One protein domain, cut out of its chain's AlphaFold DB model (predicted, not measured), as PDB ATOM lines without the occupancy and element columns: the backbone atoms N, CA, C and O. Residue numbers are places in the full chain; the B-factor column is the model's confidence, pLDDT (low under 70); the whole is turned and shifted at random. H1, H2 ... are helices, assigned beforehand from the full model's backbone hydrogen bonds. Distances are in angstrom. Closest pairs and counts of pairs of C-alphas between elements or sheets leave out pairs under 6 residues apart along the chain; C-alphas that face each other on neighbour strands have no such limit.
ATOM      1  N   TYR A  11      95.515 -81.422  55.639       51.56
ATOM      2  CA  TYR A  11      95.129 -81.263  57.048       51.56
ATOM      3  C   TYR A  11      94.409 -79.931  57.320       51.56
ATOM      4  O   TYR A  11      94.221 -79.561  58.480       51.56
ATOM      5  N   ASP A  12      94.009 -79.198  56.275       56.62
ATOM      6  CA  ASP A  12      93.107 -78.060  56.441       56.62
ATOM      7  C   ASP A  12      91.765 -78.546  56.993       56.62
ATOM      8  O   ASP A  12      91.107 -79.419  56.428       56.62
ATOM      9  N   THR A  13      91.333 -77.947  58.100       59.56
ATOM     10  CA  THR A  13      90.088 -78.304  58.797       59.56
ATOM     11  C   THR A  13      88.822 -77.838  58.074       59.56
ATOM     12  O   THR A  13      87.717 -78.120  58.538       59.56
ATOM     13  N   LYS A  14      88.964 -77.137  56.943       69.31
ATOM     14  CA  LYS A  14      87.871 -76.707  56.068       69.31
ATOM     15  C   LYS A  14      87.906 -77.529  54.771       69.31
ATOM     16  O   LYS A  14      88.967 -77.590  54.146       69.31
ATOM     17  N   PRO A  15      86.781 -78.129  54.338       70.56
ATOM     18  CA  PRO A  15      86.716 -78.791  53.041       70.56
ATOM     19  C   PRO A  15      86.949 -77.777  51.915       70.56
ATOM     20  O   PRO A  15      86.534 -76.618  51.998       70.56
ATOM     21  N   SER A  16      87.627 -78.219  50.860       77.44
ATOM     22  CA  SER A  16      87.851 -77.453  49.634       77.44
ATOM     23  C   SER A  16      87.824 -78.402  48.437       77.44
ATOM     24  O   SER A  16      88.109 -79.591  48.586       77.44
ATOM     25  N   VAL A  17      87.482 -77.876  47.257       77.25
ATOM     26  CA  VAL A  17      87.353 -78.665  46.018       77.25
ATOM     27  C   VAL A  17      88.649 -79.422  45.728       77.25
ATOM     28  O   VAL A  17      88.630 -80.636  45.551       77.25
ATOM     29  N   ASP A  18      89.790 -78.731  45.799       75.88
ATOM     30  CA  ASP A  18      91.107 -79.354  45.673       75.88
ATOM     31  C   ASP A  18      91.316 -80.468  46.708       75.88
ATOM     32  O   ASP A  18      91.710 -81.572  46.337       75.88
ATOM     33  N   ASN A  19      91.057 -80.216  47.996       76.19
ATOM     34  CA  ASN A  19      91.319 -81.196  49.054       76.19
ATOM     35  C   ASN A  19      90.478 -82.471  48.886       76.19
ATOM     36  O   ASN A  19      91.016 -83.570  49.032       76.19
ATOM     37  N   GLU A  20      89.201 -82.357  48.515       78.75
ATOM     38  CA  GLU A  20      88.347 -83.524  48.265       78.75
ATOM     39  C   GLU A  20      88.729 -84.266  46.969       78.75
ATOM     40  O   GLU A  20      88.722 -85.500  46.949       78.75
ATOM     41  N   LEU A  21      89.182 -83.562  45.921       79.44
ATOM     42  CA  LEU A  21      89.785 -84.196  44.737       79.44
ATOM     43  C   LEU A  21      91.077 -84.952  45.083       79.44
ATOM     44  O   LEU A  21      91.259 -86.084  44.627       79.44
ATOM     45  N   TRP A  22      91.959 -84.381  45.916       75.38
ATOM     46  CA  TRP A  22      93.175 -85.063  46.378       75.38
ATOM     47  C   TRP A  22      92.839 -86.306  47.208       75.38
ATOM     48  O   TRP A  22      93.419 -87.358  46.945       75.38
ATOM     49  N   LYS A  23      91.866 -86.238  48.131       77.38
ATOM     50  CA  LYS A  23      91.390 -87.411  48.890       77.38
ATOM     51  C   LYS A  23      90.833 -88.508  47.989       77.38
ATOM     52  O   LYS A  23      91.152 -89.673  48.196       77.38
ATOM     53  N   ARG A  24      90.037 -88.173  46.967       78.69
ATOM     54  CA  ARG A  24      89.471 -89.173  46.040       78.69
ATOM     55  C   ARG A  24      90.541 -89.804  45.143       78.69
ATOM     56  O   ARG A  24      90.521 -91.015  44.936       78.69
ATOM     57  N   ALA A  25      91.508 -89.017  44.670       72.56
ATOM     58  CA  ALA A  25      92.603 -89.502  43.828       72.56
ATOM     59  C   ALA A  25      93.706 -90.266  44.597       72.56
ATOM     60  O   ALA A  25      94.347 -91.142  44.017       72.56
ATOM     61  N   PHE A  26      93.933 -89.959  45.880       68.56
ATOM     62  CA  PHE A  26      94.998 -90.535  46.721       68.56
ATOM     63  C   PHE A  26      94.454 -91.113  48.042       68.56
ATOM     64  O   PHE A  26      95.069 -91.015  49.103       68.56
ATOM     65  N   CYS A  27      93.305 -91.777  47.939       65.81
ATOM     66  CA  CYS A  27      92.486 -92.357  49.010       65.81
ATOM     67  C   CYS A  27      93.143 -93.436  49.901       65.81
ATOM     68  O   CYS A  27      92.492 -93.952  50.808       65.81
ATOM     69  N   PHE A  28      94.408 -93.795  49.660       61.03
ATOM     70  CA  PHE A  28      95.144 -94.803  50.434       61.03
ATOM     71  C   PHE A  28      95.991 -94.220  51.575       61.03
ATOM     72  O   PHE A  28      96.265 -94.934  52.537       61.03
ATOM     73  N   ASP A  29      96.398 -92.949  51.463       63.03
ATOM     74  CA  ASP A  29      97.312 -92.266  52.396       63.03
ATOM     75  C   ASP A  29      96.681 -90.999  53.028       63.03
ATOM     76  O   ASP A  29      97.368 -90.238  53.711       63.03
ATOM     77  N   LEU A  30      95.388 -90.749  52.784       69.00
ATOM     78  CA  LEU A  30      94.646 -89.550  53.198       69.00
ATOM     79  C   LEU A  30      93.357 -89.915  53.956       69.00
ATOM     80  O   LEU A  30      92.868 -91.041  53.858       69.00
ATOM     81  N   ASP A  31      92.793 -88.945  54.680       76.25
ATOM     82  CA  ASP A  31      91.481 -89.072  55.327       76.25
ATOM     83  C   ASP A  31      90.370 -89.385  54.307       76.25
ATOM     84  O   ASP A  31      90.441 -88.976  53.143       76.25
ATOM     85  N   LEU A  32      89.309 -90.065  54.763       77.88
ATOM     86  CA  LEU A  32      88.158 -90.405  53.923       77.88
ATOM     87  C   LEU A  32      87.559 -89.144  53.250       77.88
ATOM     88  O   LEU A  32      87.426 -88.097  53.902       77.88
ATOM     89  N   PRO A  33      87.197 -89.220  51.953       80.81
ATOM     90  CA  PRO A  33      86.544 -88.119  51.256       80.81
ATOM     91  C   PRO A  33      85.116 -87.919  51.761       80.81
ATOM     92  O   PRO A  33      84.464 -88.858  52.217       80.81
ATOM     93  N   LEU A  34      84.621 -86.691  51.647       80.94
ATOM     94  CA  LEU A  34      83.267 -86.335  52.049       80.94
ATOM     95  C   LEU A  34      82.216 -86.982  51.129       80.94
ATOM     96  O   LEU A  34      82.354 -86.957  49.901       80.94
ATOM     97  N   GLU A  35      81.144 -87.501  51.736       80.75
ATOM     98  CA  GLU A  35      79.988 -88.145  51.090       80.75
ATOM     99  C   GLU A  35      79.027 -87.116  50.451       80.75
ATOM    100  O   GLU A  35      77.847 -87.037  50.776       80.75
ATOM    101  N   VAL A  36      79.560 -86.273  49.559       81.88
ATOM    102  CA  VAL A  36      78.819 -85.258  48.786       81.88
ATOM    103  C   VAL A  36      79.299 -85.288  47.337       81.88
ATOM    104  O   VAL A  36      80.488 -85.084  47.074       81.88
ATOM    105  N   ASP A  37      78.387 -85.542  46.400       82.00
ATOM    106  CA  ASP A  37      78.707 -85.672  44.971       82.00
ATOM    107  C   ASP A  37      79.186 -84.352  44.341       82.00
ATOM    108  O   ASP A  37      78.826 -83.260  44.790       82.00
ATOM    109  N   ASP A  38      79.989 -84.462  43.276       79.94
ATOM    110  CA  ASP A  38      80.674 -83.328  42.630       79.94
ATOM    111  C   ASP A  38      79.702 -82.271  42.079       79.94
ATOM    112  O   ASP A  38      79.991 -81.077  42.118       79.94
ATOM    113  N   ASP A  39      78.516 -82.695  41.630       76.38
ATOM    114  CA  ASP A  39      77.463 -81.820  41.094       76.38
ATOM    115  C   ASP A  39      76.900 -80.827  42.138       76.38
ATOM    116  O   ASP A  39      76.231 -79.853  41.782       76.38
ATOM    117  N   TYR A  40      77.179 -81.046  43.430       75.12
ATOM    118  CA  TYR A  40      76.741 -80.185  44.535       75.12
ATOM    119  C   TYR A  40      77.844 -79.280  45.099       75.12
ATOM    120  O   TYR A  40      77.570 -78.490  46.004       75.12
ATOM    121  N   TRP A  41      79.066 -79.347  44.562       77.19
ATOM    122  CA  TRP A  41      80.194 -78.523  45.001       77.19
ATOM    123  C   TRP A  41      80.055 -77.077  44.504       77.19
ATOM    124  O   TRP A  41      80.395 -76.746  43.366       77.19
ATOM    125  N   LYS A  42      79.554 -76.187  45.365       71.81
ATOM    126  CA  LYS A  42      79.280 -74.786  45.005       71.81
ATOM    127  C   LYS A  42      80.424 -73.860  45.406       71.81
ATOM    128  O   LYS A  42      80.654 -73.632  46.590       71.81
ATOM    129  N   SER A  43      81.064 -73.233  44.421       57.84
ATOM    130  CA  SER A  43      81.954 -72.085  44.638       57.84
ATOM    131  C   SER A  43      81.144 -70.852  45.064       57.84
ATOM    132  O   SER A  43      80.661 -70.104  44.218       57.84
ATOM    133  N   GLY A  44      80.975 -70.663  46.373       56.09
ATOM    134  CA  GLY A  44      80.274 -69.528  46.984       56.09
ATOM    135  C   GLY A  44      80.650 -69.343  48.459       56.09
ATOM    136  O   GLY A  44      81.249 -70.231  49.065       56.09
ATOM    137  N   ASP A  45      80.302 -68.191  49.036       48.00
ATOM    138  CA  ASP A  45      80.989 -67.577  50.191       48.00
ATOM    139  C   ASP A  45      80.837 -68.254  51.576       48.00
ATOM    140  O   ASP A  45      81.155 -67.655  52.604       48.00
ATOM    141  N   SER A  46      80.401 -69.518  51.653       57.22
ATOM    142  CA  SER A  46      80.479 -70.298  52.895       57.22
ATOM    143  C   SER A  46      80.747 -71.782  52.658       57.22
ATOM    144  O   SER A  46      79.982 -72.495  52.005       57.22
ATOM    145  N   TYR A  47      81.808 -72.273  53.303       58.31
ATOM    146  CA  TYR A  47      82.222 -73.678  53.303       58.31
ATOM    147  C   TYR A  47      81.148 -74.634  53.856       58.31
ATOM    148  O   TYR A  47      81.164 -75.811  53.511       58.31
ATOM    149  N   GLN A  48      80.210 -74.146  54.681       57.44
ATOM    150  CA  GLN A  48      79.113 -74.966  55.215       57.44
ATOM    151  C   GLN A  48      77.978 -75.190  54.209       57.44
ATOM    152  O   GLN A  48      77.258 -76.170  54.331       57.44
ATOM    153  N   THR A  49      77.825 -74.321  53.204       59.62
ATOM    154  CA  THR A  49      76.821 -74.458  52.126       59.62
ATOM    155  C   THR A  49      77.418 -74.931  50.799       59.62
ATOM    156  O   THR A  49      76.683 -75.285  49.880       59.62
ATOM    157  N   ALA A  50      78.749 -74.923  50.681       62.12
ATOM    158  CA  ALA A  50      79.482 -75.378  49.500       62.12
ATOM    159  C   ALA A  50      79.534 -76.912  49.360       62.12
ATOM    160  O   ALA A  50      79.722 -77.411  48.253       62.12
ATOM    161  N   PHE A  51      79.369 -77.645  50.469       68.06
ATOM    162  CA  PHE A  51      79.565 -79.096  50.562       68.06
ATOM    163  C   PHE A  51      78.413 -79.787  51.312       68.06
ATOM    164  O   PHE A  51      78.616 -80.430  52.339       68.06
ATOM    165  N   THR A  52      77.190 -79.651  50.798       71.88
ATOM    166  CA  THR A  52      75.991 -80.302  51.355       71.88
ATOM    167  C   THR A  52      75.216 -81.036  50.271       71.88
ATOM    168  O   THR A  52      74.802 -80.423  49.285       71.88
ATOM    169  N   GLN A  53      74.965 -82.325  50.484       77.00
ATOM    170  CA  GLN A  53      74.039 -83.106  49.673       77.00
ATOM    171  C   GLN A  53      72.585 -82.656  49.932       77.00
ATOM    172  O   GLN A  53      72.218 -82.456  51.093       77.00
ATOM    173  N   PRO A  54      71.746 -82.475  48.893       76.38
ATOM    174  CA  PRO A  54      70.330 -82.178  49.082       76.38
ATOM    175  C   PRO A  54      69.578 -83.354  49.718       76.38
ATOM    176  O   PRO A  54      69.763 -84.511  49.344       76.38
ATOM    177  N   ILE A  55      68.674 -83.034  50.647       71.69
ATOM    178  CA  ILE A  55      67.800 -84.002  51.320       71.69
ATOM    179  C   ILE A  55      66.993 -84.777  50.267       71.69
ATOM    180  O   ILE A  55      66.318 -84.176  49.433       71.69
ATOM    181  N   GLY A  56      67.058 -86.109  50.321       74.62
ATOM    182  CA  GLY A  56      66.305 -87.007  49.440       74.62
ATOM    183  C   GLY A  56      67.042 -87.501  48.190       74.62
ATOM    184  O   GLY A  56      66.541 -88.429  47.561       74.62
ATOM    185  N   ASN A  57      68.227 -86.973  47.845       78.12
ATOM    186  CA  ASN A  57      69.107 -87.617  46.858       78.12
ATOM    187  C   ASN A  57      70.330 -88.225  47.566       78.12
ATOM    188  O   ASN A  57      71.101 -87.457  48.139       78.12
TER     189      ASN A  57
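What this domain is: This is residues 11 to 57 of the 515 residues of an uncharacterized protein of Phellinidium pouzarii (UniProt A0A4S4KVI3). This domain has little regular structure: a short helix, H1, at one side, and a long loop, residues 26 to 46, that leads away from it to a single small helical turn, H2, at the other side. The printed part has 47 residues with two named helices, H1 then H2, and no named strand. Its class is all helix, though the helices hold only 13 of the 47 residues. It is only just compact, close to loose, with a radius of gyration of the C-alphas of 10.9 A, and spans 30 by 23 by 14 A.

Where its parts are: Find C-alpha 17 at (87.353, -78.665, 46.018); from there H1, residues 17 to 25, runs 12.2 A to C-alpha 25. H2, residues 47 to 50, ends at C-alpha 50, (79.482, -75.378, 49.500).

How they stand to each other: H1 and H2 are apart. In H1 every O i to N i+4 pair is within hydrogen-bond range; H2 is too short for such a pair, and its one O i to N i+3 pair is not within range.

The domain as a whole: The C-alphas farthest apart, of Asp 29 and Gly 56, are 31.6 A apart. The link from H1 to H2 is long, 21 residues. The printed part has no cut. Look for pLDDT under 70 at residues 11 to 14, 26 to 30 and 43 to 51.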